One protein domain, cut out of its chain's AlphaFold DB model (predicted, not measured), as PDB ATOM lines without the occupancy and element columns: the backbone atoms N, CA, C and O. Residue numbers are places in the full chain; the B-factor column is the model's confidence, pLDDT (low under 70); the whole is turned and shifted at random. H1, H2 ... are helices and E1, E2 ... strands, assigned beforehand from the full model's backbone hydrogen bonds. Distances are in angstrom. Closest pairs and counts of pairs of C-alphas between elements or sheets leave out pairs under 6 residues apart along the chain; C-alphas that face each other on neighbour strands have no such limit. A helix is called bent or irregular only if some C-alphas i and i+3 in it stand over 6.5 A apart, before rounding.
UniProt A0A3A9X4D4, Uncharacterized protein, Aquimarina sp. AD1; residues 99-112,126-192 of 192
ATOM      1  N   ILE A  99       0.497   0.837   3.051       89.81
ATOM      2  CA  ILE A  99       1.317   0.789   4.273       89.81
ATOM      3  C   ILE A  99       0.392   0.773   5.490       89.81
ATOM      4  O   ILE A  99      -0.597   1.506   5.519       89.81
ATOM      5  N   SER A 100       0.743  -0.037   6.489       90.56
ATOM      6  CA  SER A 100       0.096  -0.072   7.808       90.56
ATOM      7  C   SER A 100       1.045   0.472   8.881       90.56
ATOM      8  O   SER A 100       2.262   0.329   8.754       90.56
ATOM      9  N   GLY A 101       0.496   1.072   9.936       91.88
ATOM     10  CA  GLY A 101       1.244   1.610  11.076       91.88
ATOM     11  C   GLY A 101       0.459   2.722  11.770       91.88
ATOM     12  O   GLY A 101      -0.751   2.814  11.576       91.88
ATOM     13  N   LYS A 102       1.153   3.584  12.529       94.25
ATOM     14  CA  LYS A 102       0.561   4.782  13.168       94.25
ATOM     15  C   LYS A 102      -0.170   5.678  12.158       94.25
ATOM     16  O   LYS A 102      -1.183   6.293  12.468       94.25
ATOM     17  N   VAL A 103       0.354   5.732  10.938       95.12
ATOM     18  CA  VAL A 103      -0.286   6.297   9.755       95.12
ATOM     19  C   VAL A 103      -0.481   5.183   8.739       95.12
ATOM     20  O   VAL A 103       0.476   4.531   8.303       95.12
ATOM     21  N   GLU A 104      -1.724   4.998   8.321       93.81
ATOM     22  CA  GLU A 104      -2.070   4.133   7.206       93.81
ATOM     23  C   GLU A 104      -1.969   4.915   5.891       93.81
ATOM     24  O   GLU A 104      -2.398   6.067   5.792       93.81
ATOM     25  N   CYS A 105      -1.408   4.274   4.864       91.81
ATOM     26  CA  CYS A 105      -1.339   4.823   3.513       91.81
ATOM     27  C   CYS A 105      -2.127   3.939   2.557       91.81
ATOM     28  O   CYS A 105      -1.966   2.716   2.549       91.81
ATOM     29  N   PHE A 106      -2.939   4.568   1.716       91.31
ATOM     30  CA  PHE A 106      -3.786   3.907   0.738       91.31
ATOM     31  C   PHE A 106      -3.665   4.544  -0.646       91.31
ATOM     32  O   PHE A 106      -3.192   5.670  -0.803       91.31
ATOM     33  N   TYR A 107      -4.169   3.847  -1.659       88.38
ATOM     34  CA  TYR A 107      -4.254   4.330  -3.034       88.38
ATOM     35  C   TYR A 107      -5.491   3.770  -3.741       88.38
ATOM     36  O   TYR A 107      -6.072   2.776  -3.315       88.38
ATOM     37  N   ILE A 108      -5.910   4.399  -4.838       85.50
ATOM     38  CA  ILE A 108      -6.911   3.805  -5.735       85.50
ATOM     39  C   ILE A 108      -6.135   2.975  -6.767       85.50
ATOM     40  O   ILE A 108      -5.295   3.561  -7.458       85.50
ATOM     41  N   PRO A 109      -6.369   1.654  -6.900       74.00
ATOM     42  CA  PRO A 109      -5.723   0.877  -7.952       74.00
ATOM     43  C   PRO A 109      -6.153   1.423  -9.318       74.00
ATOM     44  O   PRO A 109      -7.335   1.700  -9.537       74.00
ATOM     45  N   ARG A 110      -5.211   1.589 -10.248       68.50
ATOM     46  CA  ARG A 110      -5.568   1.761 -11.658       68.50
ATOM     47  C   ARG A 110      -5.562   0.392 -12.310       68.50
ATOM     48  O   ARG A 110      -4.520  -0.249 -12.360       68.50
ATOM     49  N   GLU A 111      -6.705  -0.025 -12.832       57.84
ATOM     50  CA  GLU A 111      -6.764  -1.125 -13.789       57.84
ATOM     51  C   GLU A 111      -6.291  -0.561 -15.134       57.84
ATOM     52  O   GLU A 111      -7.050   0.072 -15.867       57.84
ATOM     53  N   ILE A 112      -4.992  -0.673 -15.417       51.09
ATOM     54  CA  ILE A 112      -4.467  -0.354 -16.745       51.09
ATOM     55  C   ILE A 112      -4.736  -1.588 -17.605       51.09
ATOM     56  O   ILE A 112      -4.025  -2.582 -17.501       51.09
ATOM     57  N   SER A 126      -0.202   8.586  -8.761       68.62
ATOM     58  CA  SER A 126      -0.076  10.036  -8.515       68.62
ATOM     59  C   SER A 126      -0.878  10.532  -7.305       68.62
ATOM     60  O   SER A 126      -0.865  11.725  -6.987       68.62
ATOM     61  N   MET A 127      -1.646   9.645  -6.665       84.38
ATOM     62  CA  MET A 127      -2.575   9.986  -5.591       84.38
ATOM     63  C   MET A 127      -2.552   8.924  -4.498       84.38
ATOM     64  O   MET A 127      -2.936   7.780  -4.734       84.38
ATOM     65  N   TYR A 128      -2.171   9.358  -3.305       89.50
ATOM     66  CA  TYR A 128      -2.222   8.585  -2.077       89.50
ATOM     67  C   TYR A 128      -3.254   9.182  -1.121       89.50
ATOM     68  O   TYR A 128      -3.652  10.344  -1.246       89.50
ATOM     69  N   TYR A 129      -3.673   8.376  -0.160       93.00
ATOM     70  CA  TYR A 129      -4.609   8.756   0.883       93.00
ATOM     71  C   TYR A 129      -4.023   8.354   2.228       93.00
ATOM     72  O   TYR A 129      -3.544   7.230   2.353       93.00
ATOM     73  N   LEU A 130      -4.029   9.260   3.201       94.44
ATOM     74  CA  LEU A 130      -3.473   9.012   4.531       94.44
ATOM     75  C   LEU A 130      -4.571   9.070   5.590       94.44
ATOM     76  O   LEU A 130      -5.484   9.885   5.462       94.44
ATOM     77  N   SER A 131      -4.451   8.226   6.609       95.31
ATOM     78  CA  SER A 131      -5.260   8.255   7.835       95.31
ATOM     79  C   SER A 131      -4.342   8.045   9.027       95.31
ATOM     80  O   SER A 131      -3.511   7.132   8.989       95.31
ATOM     81  N   LYS A 132      -4.485   8.854  10.076       94.31
ATOM     82  CA  LYS A 132      -3.993   8.494  11.411       94.31
ATOM     83  C   LYS A 132      -5.064   7.711  12.165       94.31
ATOM     84  O   LYS A 132      -6.197   7.595  11.696       94.31
ATOM     85  N   GLU A 133      -4.699   7.163  13.318       88.25
ATOM     86  CA  GLU A 133      -5.640   6.463  14.194       88.25
ATOM     87  C   GLU A 133      -6.755   7.405  14.681       88.25
ATOM     88  O   GLU A 133      -7.932   7.044  14.647       88.25
ATOM     89  N   GLU A 134      -6.416   8.653  15.019       90.25
ATOM     90  CA  GLU A 134      -7.380   9.661  15.467       90.25
ATOM     91  C   GLU A 134      -8.346  10.154  14.375       90.25
ATOM     92  O   GLU A 134      -9.382  10.736  14.695       90.25
ATOM     93  N   ASP A 135      -8.050   9.910  13.093       89.50
ATOM     94  CA  ASP A 135      -8.943  10.261  11.977       89.50
ATOM     95  C   ASP A 135     -10.105   9.254  11.815       89.50
ATOM     96  O   ASP A 135     -11.033   9.471  11.026       89.50
ATOM     97  N   GLY A 136     -10.088   8.138  12.553       89.88
ATOM     98  CA  GLY A 136     -11.135   7.120  12.520       89.88
ATOM     99  C   GLY A 136     -11.283   6.463  11.142       89.88
ATOM    100  O   GLY A 136     -10.494   5.601  10.760       89.88
ATOM    101  N   ASN A 137     -12.341   6.817  10.401       90.25
ATOM    102  CA  ASN A 137     -12.585   6.299   9.045       90.25
ATOM    103  C   ASN A 137     -12.319   7.326   7.931       90.25
ATOM    104  O   ASN A 137     -12.618   7.069   6.755       90.25
ATOM    105  N   GLU A 138     -11.813   8.502   8.284       95.50
ATOM    106  CA  GLU A 138     -11.510   9.548   7.320       95.50
ATOM    107  C   GLU A 138     -10.110   9.385   6.728       95.50
ATOM    108  O   GLU A 138      -9.187   8.885   7.355       95.50
ATOM    109  N   VAL A 139      -9.942   9.843   5.492       95.62
ATOM    110  CA  VAL A 139      -8.640   9.962   4.842       95.62
ATOM    111  C   VAL A 139      -8.457  11.345   4.248       95.62
ATOM    112  O   VAL A 139      -9.388  11.938   3.693       95.62
ATOM    113  N   ILE A 140      -7.222  11.832   4.270       94.00
ATOM    114  CA  ILE A 140      -6.808  13.010   3.510       94.00
ATOM    115  C   ILE A 140      -6.182  12.600   2.182       94.00
ATOM    116  O   ILE A 140      -5.546  11.556   2.068       94.00
ATOM    117  N   LYS A 141      -6.340  13.439   1.160       92.06
ATOM    118  CA  LYS A 141      -5.798  13.182  -0.177       92.06
ATOM    119  C   LYS A 141      -4.451  13.872  -0.370       92.06
ATOM    120  O   LYS A 141      -4.371  15.097  -0.327       92.06
ATOM    121  N   ILE A 142      -3.431  13.092  -0.712       88.56
ATOM    122  CA  ILE A 142      -2.074  13.551  -1.020       88.56
ATOM    123  C   ILE A 142      -1.771  13.300  -2.498       88.56
ATOM    124  O   ILE A 142      -1.966  12.198  -3.010       88.56
ATOM    125  N   ARG A 143      -1.261  14.311  -3.206       82.19
ATOM    126  CA  ARG A 143      -0.718  14.137  -4.562       82.19
ATOM    127  C   ARG A 143       0.796  13.932  -4.506       82.19
ATOM    128  O   ARG A 143       1.485  14.757  -3.902       82.19
ATOM    129  N   SER A 144       1.286  12.874  -5.150       73.75
ATOM    130  CA  SER A 144       2.711  12.566  -5.359       73.75
ATOM    131  C   SER A 144       3.180  12.984  -6.766       73.75
ATOM    132  O   SER A 144       2.379  13.435  -7.594       73.75
ATOM    133  N   GLY A 145       4.480  12.862  -7.050       71.94
ATOM    134  CA  GLY A 145       5.073  13.151  -8.359       71.94
ATOM    135  C   GLY A 145       5.363  14.637  -8.580       71.94
ATOM    136  O   GLY A 145       5.641  15.389  -7.649       71.94
ATOM    137  N   LEU A 146       5.225  15.102  -9.826       62.91
ATOM    138  CA  LEU A 146       5.469  16.498 -10.239       62.91
ATOM    139  C   LEU A 146       4.687  17.552  -9.427       62.91
ATOM    140  O   LEU A 146       5.056  18.724  -9.399       62.91
ATOM    141  N   GLN A 147       3.601  17.153  -8.755       65.56
ATOM    142  CA  GLN A 147       2.802  18.037  -7.901       65.56
ATOM    143  C   GLN A 147       3.189  17.990  -6.413       65.56
ATOM    144  O   GLN A 147       2.593  18.721  -5.624       65.56
ATOM    145  N   PHE A 148       4.206  17.212  -6.026       69.50
ATOM    146  CA  PHE A 148       4.640  17.034  -4.637       69.50
ATOM    147  C   PHE A 148       4.964  18.361  -3.939       69.50
ATOM    148  O   PHE A 148       4.513  18.598  -2.818       69.50
ATOM    149  N   LYS A 149       5.633  19.294  -4.633       69.19
ATOM    150  CA  LYS A 149       5.941  20.636  -4.100       69.19
ATOM    151  C   LYS A 149       4.693  21.397  -3.635       69.19
ATOM    152  O   LYS A 149       4.758  22.125  -2.650       69.19
ATOM    153  N   LYS A 150       3.546  21.211  -4.306       73.31
ATOM    154  CA  LYS A 150       2.267  21.826  -3.905       73.31
ATOM    155  C   LYS A 150       1.666  21.135  -2.677       73.31
ATOM    156  O   LYS A 150       0.983  21.786  -1.892       73.31
ATOM    157  N   THR A 151       1.941  19.845  -2.497       79.62
ATOM    158  CA  THR A 151       1.445  19.034  -1.377       79.62
ATOM    159  C   THR A 151       2.345  19.085  -0.135       79.62
ATOM    160  O   THR A 151       1.889  18.725   0.945       79.62
ATOM    161  N   LYS A 152       3.584  19.591  -0.246       83.38
ATOM    162  CA  LYS A 152       4.542  19.724   0.871       83.38
ATOM    163  C   LYS A 152       3.949  20.435   2.088       83.38
ATOM    164  O   LYS A 152       4.069  19.929   3.194       83.38
ATOM    165  N   LYS A 153       3.239  21.555   1.894       85.88
ATOM    166  CA  LYS A 153       2.581  22.288   2.997       85.88
ATOM    167  C   LYS A 153       1.574  21.426   3.759       85.88
ATOM    168  O   LYS A 153       1.507  21.486   4.978       85.88
ATOM    169  N   LEU A 154       0.810  20.616   3.030       88.31
ATOM    170  CA  LEU A 154      -0.210  19.755   3.611       88.31
ATOM    171  C   LEU A 154       0.417  18.572   4.363       88.31
ATOM    172  O   LEU A 154      -0.086  18.194   5.411       88.31
ATOM    173  N   LEU A 155       1.545  18.045   3.875       88.81
ATOM    174  CA  LEU A 155       2.334  17.049   4.607       88.81
ATOM    175  C   LEU A 155       2.946  17.625   5.885       88.81
ATOM    176  O   LEU A 155       2.925  16.954   6.909       88.81
ATOM    177  N   ILE A 156       3.450  18.862   5.835       89.81
ATOM    178  CA  ILE A 156       4.014  19.528   7.013       89.81
ATOM    179  C   ILE A 156       2.954  19.710   8.096       89.81
ATOM    180  O   ILE A 156       3.204  19.388   9.251       89.81
ATOM    181  N   GLU A 157       1.760  20.173   7.725       91.69
ATOM    182  CA  GLU A 157       0.663  20.317   8.684       91.69
ATOM    183  C   GLU A 157       0.209  18.958   9.236       91.69
ATOM    184  O   GLU A 157      -0.040  18.822  10.432       91.69
ATOM    185  N   TYR A 158       0.125  17.937   8.379       92.69
ATOM    186  CA  TYR A 158      -0.332  16.604   8.775       92.69
ATOM    187  C   TYR A 158       0.637  15.891   9.730       92.69
ATOM    188  O   TYR A 158       0.197  15.194  10.642       92.69
ATOM    189  N   PHE A 159       1.945  16.081   9.547       94.00
ATOM    190  CA  PHE A 159       3.004  15.469  10.360       94.00
ATOM    191  C   PHE A 159       3.648  16.446  11.356       94.00
ATOM    192  O   PHE A 159       4.796  16.255  11.763       94.00
ATOM    193  N   LYS A 160       2.940  17.516  11.740       94.94
ATOM    194  CA  LYS A 160       3.461  18.558  12.647       94.94
ATOM    195  C   LYS A 160       3.881  18.041  14.024       94.94
ATOM    196  O   LYS A 160       4.647  18.696  14.722       94.94
ATOM    197  N   ASP A 161       3.375  16.877  14.401       95.56
ATOM    198  CA  ASP A 161       3.696  16.134  15.613       95.56
ATOM    199  C   ASP A 161       5.047  15.406  15.558       95.56
ATOM    200  O   ASP A 161       5.502  14.909  16.583       95.56
ATOM    201  N   CYS A 162       5.736  15.396  14.411       96.50
ATOM    202  CA  CYS A 162       7.086  14.850  14.283       96.50
ATOM    203  C   CYS A 162       8.075  15.884  13.708       96.50
ATOM    204  O   CYS A 162       8.347  15.880  12.502       96.50
ATOM    205  N   PRO A 163       8.653  16.766  14.551       96.62
ATOM    206  CA  PRO A 163       9.523  17.862  14.107       96.62
ATOM    207  C   PRO A 163      10.725  17.421  13.261       96.62
ATOM    208  O   PRO A 163      11.079  18.095  12.293       96.62
ATOM    209  N   ASP A 164      11.323  16.272  13.583       96.44
ATOM    210  CA  ASP A 164      12.442  15.701  12.825       96.44
ATOM    211  C   ASP A 164      12.033  15.327  11.386       96.44
ATOM    212  O   ASP A 164      12.722  15.673  10.423       96.44
ATOM    213  N   LEU A 165      10.853  14.720  11.204       94.62
ATOM    214  CA  LEU A 165      10.320  14.445   9.870       94.62
ATOM    215  C   LEU A 165      10.064  15.743   9.088       94.62
ATOM    216  O   LEU A 165      10.355  15.810   7.891       94.62
ATOM    217  N   ILE A 166       9.559  16.784   9.755       93.81
ATOM    218  CA  ILE A 166       9.324  18.092   9.130       93.81
ATOM    219  C   ILE A 166      10.628  18.722   8.629       93.81
ATOM    220  O   ILE A 166      10.658  19.219   7.499       93.81
ATOM    221  N   SER A 167      11.708  18.667   9.413       93.81
ATOM    222  CA  SER A 167      13.038  19.135   8.987       93.81
ATOM    223  C   SER A 167      13.512  18.385   7.736       93.81
ATOM    224  O   SER A 167      13.809  19.027   6.726       93.81
ATOM    225  N   LYS A 168      13.416  17.048   7.712       91.38
ATOM    226  CA  LYS A 168      13.787  16.234   6.537       91.38
ATOM    227  C   LYS A 168      12.966  16.553   5.287       91.38
ATOM    228  O   LYS A 168      13.509  16.620   4.183       91.38
ATOM    229  N   ILE A 169      11.658  16.772   5.435       88.75
ATOM    230  CA  ILE A 169      10.791  17.211   4.329       88.75
ATOM    231  C   ILE A 169      11.214  18.603   3.836       88.75
ATOM    232  O   ILE A 169      11.206  18.871   2.629       88.75
ATOM    233  N   ASN A 170      11.574  19.508   4.746       88.00
ATOM    234  CA  ASN A 170      11.985  20.865   4.404       88.00
ATOM    235  C   ASN A 170      13.310  20.911   3.650       88.00
ATOM    236  O   ASN A 170      13.364  21.592   2.623       88.00
ATOM    237  N   GLU A 171      14.285  20.123   4.088       89.19
ATOM    238  CA  GLU A 171      15.626  19.983   3.504       89.19
ATOM    239  C   GLU A 171      15.646  19.213   2.174       89.19
ATOM    240  O   GLU A 171      16.682  19.136   1.522       89.19
ATOM    241  N   GLY A 172      14.509  18.652   1.747       82.44
ATOM    242  CA  GLY A 172      14.421  17.908   0.489       82.44
ATOM    243  C   GLY A 172      15.044  16.513   0.565       82.44
ATOM    244  O   GLY A 172      15.341  15.917  -0.466       82.44
ATOM    245  N   TYR A 173      15.192  15.946   1.769       84.81
ATOM    246  CA  TYR A 173      15.720  14.590   1.978       84.81
ATOM    247  C   TYR A 173      14.963  13.530   1.157       84.81
ATOM    248  O   TYR A 173      15.533  12.537   0.710       84.81
ATOM    249  N   PHE A 174      13.667  13.758   0.926       81.19
ATOM    250  CA  PHE A 174      12.798  12.868   0.156       81.19
ATOM    251  C   PHE A 174      12.624  13.283  -1.317       81.19
ATOM    252  O   PHE A 174      11.944  12.575  -2.058       81.19
ATOM    253  N   ASP A 175      13.242  14.378  -1.776       72.69
ATOM    254  CA  ASP A 175      13.049  14.910  -3.136       72.69
ATOM    255  C   ASP A 175      13.641  13.983  -4.216       72.69
ATOM    256  O   ASP A 175      13.146  13.947  -5.339       72.69
ATOM    257  N   GLY A 176      14.636  13.155  -3.880       63.41
ATOM    258  CA  GLY A 176      15.134  12.094  -4.773       63.41
ATOM    259  C   GLY A 176      14.115  10.977  -5.042       63.41
ATOM    260  O   GLY A 176      14.257  10.234  -6.007       63.41
ATOM    261  N   ASN A 177      13.056  10.889  -4.230       62.72
ATOM    262  CA  ASN A 177      11.943   9.946  -4.360       62.72
ATOM    263  C   ASN A 177      10.644  10.677  -4.743       62.72
ATOM    264  O   ASN A 177       9.577  10.362  -4.214       62.72
ATOM    265  N   ILE A 178      10.732  11.652  -5.661       50.66
ATOM    266  CA  ILE A 178       9.639  12.536  -6.128       50.66
ATOM    267  C   ILE A 178       8.307  11.808  -6.399       50.66
ATOM    268  O   ILE A 178       7.236  12.409  -6.302       50.66
ATOM    269  N   GLU A 179       8.346  10.516  -6.719       57.31
ATOM    270  CA  GLU A 179       7.182   9.710  -7.088       57.31
ATOM    271  C   GLU A 179       6.450   9.040  -5.915       57.31
ATOM    272  O   GLU A 179       5.275   8.688  -6.063       57.31
ATOM    273  N   SER A 180       7.073   8.882  -4.740       64.94
ATOM    274  CA  SER A 180       6.508   8.042  -3.677       64.94
ATOM    275  C   SER A 180       6.354   8.771  -2.343       64.94
ATOM    276  O   SER A 180       7.283   9.324  -1.767       64.94
ATOM    277  N   LEU A 181       5.127   8.733  -1.823       83.12
ATOM    278  CA  LEU A 181       4.807   9.146  -0.457       83.12
ATOM    279  C   LEU A 181       5.266   8.098   0.575       83.12
ATOM    280  O   LEU A 181       5.350   8.380   1.769       83.12
ATOM    281  N   GLU A 182       5.563   6.883   0.115       85.88
ATOM    282  CA  GLU A 182       5.899   5.749   0.968       85.88
ATOM    283  C   GLU A 182       7.082   5.983   1.914       85.88
ATOM    284  O   GLU A 182       6.933   5.635   3.085       85.88
ATOM    285  N   PRO A 183       8.228   6.559   1.493       88.06
ATOM    286  CA  PRO A 183       9.366   6.755   2.389       88.06
ATOM    287  C   PRO A 183       9.030   7.678   3.563       88.06
ATOM    288  O   PRO A 183       9.465   7.425   4.681       88.06
ATOM    289  N   ILE A 184       8.201   8.700   3.324       90.38
ATOM    290  CA  ILE A 184       7.744   9.649   4.350       90.38
ATOM    291  C   ILE A 184       6.881   8.921   5.384       90.38
ATOM    292  O   ILE A 184       7.122   9.029   6.585       90.38
ATOM    293  N   VAL A 185       5.909   8.127   4.923       92.62
ATOM    294  CA  VAL A 185       5.015   7.369   5.816       92.62
ATOM    295  C   VAL A 185       5.780   6.286   6.580       92.62
ATOM    296  O   VAL A 185       5.589   6.136   7.785       92.62
ATOM    297  N   LYS A 186       6.679   5.550   5.911       93.06
ATOM    298  CA  LYS A 186       7.531   4.531   6.550       93.06
ATOM    299  C   LYS A 186       8.424   5.155   7.619       93.06
ATOM    300  O   LYS A 186       8.543   4.587   8.704       93.06
ATOM    301  N   TYR A 187       9.007   6.323   7.339       94.25
ATOM    302  CA  TYR A 187       9.800   7.060   8.318       94.25
ATOM    303  C   TYR A 187       8.966   7.399   9.552       94.25
ATOM    304  O   TYR A 187       9.350   7.023  10.657       94.25
ATOM    305  N   TYR A 188       7.801   8.024   9.356       95.31
ATOM    306  CA  TYR A 188       6.910   8.397  10.452       95.31
ATOM    307  C   TYR A 188       6.547   7.196  11.331       95.31
ATOM    308  O   TYR A 188       6.773   7.209  12.537       95.31
ATOM    309  N   ASN A 189       6.074   6.113  10.707       95.81
ATOM    310  CA  ASN A 189       5.656   4.902  11.413       95.81
ATOM    311  C   ASN A 189       6.784   4.236  12.211       95.81
ATOM    312  O   ASN A 189       6.501   3.489  13.143       95.81
ATOM    313  N   THR A 190       8.041   4.492  11.847       96.25
ATOM    314  CA  THR A 190       9.215   3.884  12.487       96.25
ATOM    315  C   THR A 190       9.863   4.799  13.529       96.25
ATOM    316  O   THR A 190      10.513   4.298  14.445       96.25
ATOM    317  N   LYS A 191       9.765   6.124  13.371       96.25
ATOM    318  CA  LYS A 191      10.611   7.091  14.095       96.25
ATOM    319  C   LYS A 191       9.868   8.113  14.955       96.25
ATOM    320  O   LYS A 191      10.547   8.765  15.742       96.25
ATOM    321  N   CYS A 192       8.550   8.262  14.823       93.00
ATOM    322  CA  CYS A 192       7.789   9.333  15.487       93.00
ATOM    323  C   CYS A 192       6.920   8.828  16.657       93.00
ATOM    324  O   CYS A 192       6.206   7.830  16.441       93.00
TER     325      CYS A 192
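This is residues 99 to 112 and 126 to 192 of the 192 residues of an uncharacterized protein of Aquimarina sp. AD1 (UniProt A0A3A9X4D4). A small, strongly twisted wall of three strands has two helices, H1 and H3, over one face and the other face bare; H2 sits beyond them, off the sheet, making a triangle with them. The stretch after E1, to Ile 112, runs out from the sheet. The printed part has 81 residues, with three named strands and then three named helices, E1 E2 E3 H1 H2 H3; the sheet's order is E1 - E2 - E3, antiparallel, and the class is mixed. It is compact, with a radius of gyration of the C-alphas of 12.1 A and spans of 36 by 30 by 19 A.

E1, residues 103 to 107, is an edge strand, antiparallel to E2, residues 127 to 132, at 154 degrees, with N 106 and O 129 2.8 A apart. E2 and E3, residues 138 to 143, form a hairpin, with N 142 and O 128 2.8 A apart. H1, residues 145 to 158, is on the sheet over E3 at a height of 8.7 A; the closest C-alphas, of Arg 143 and Thr 151, are 6.2 A apart. H1 is irregular, with C-alphas 146 and 149 7.4 A apart, and has 6 of 10 O i to N i+4 pairs within hydrogen-bond range. H2, residues 163 to 170, only just touches residues 152 to 156 of H1, with 3 pairs of C-alphas within 8 A, the closest those of Ile 156 and Ile 166 at 5.9 A. H3, residues 182 to 191, is on the same face as H1, at a height of 9.1 A; its closest C-alpha pair with E1, Val 103 and Asn 189, is 6.3 A apart. H2 and H3 only just touch, with 3 pairs of C-alphas within 8 A, the closest those of Leu 165 and Tyr 188 at 7.0 A. In H2 and H3 every O i to N i+4 pair is within range.

E1 begins at C-alpha 103 (-0.286, 6.297, 9.755) and is 13.5 A long; E2 is 17.1 A, E3 16.7 A, H1 18.3 A, H2 10.5 A and H3 14.0 A, ending at C-alpha 191 (10.611, 7.091, 14.095).

The C-alphas of Ile 112 and Pro 163, the two farthest apart, are 38.5 A apart. Residues 113 to 125 are not printed, and C-alphas 112 and 126 are 14.0 A apart across the cut. The link from H2 to H3 is long. The pLDDT is under 70 at residues 110 to 112, 126, 146 to 149 and 176 to 180.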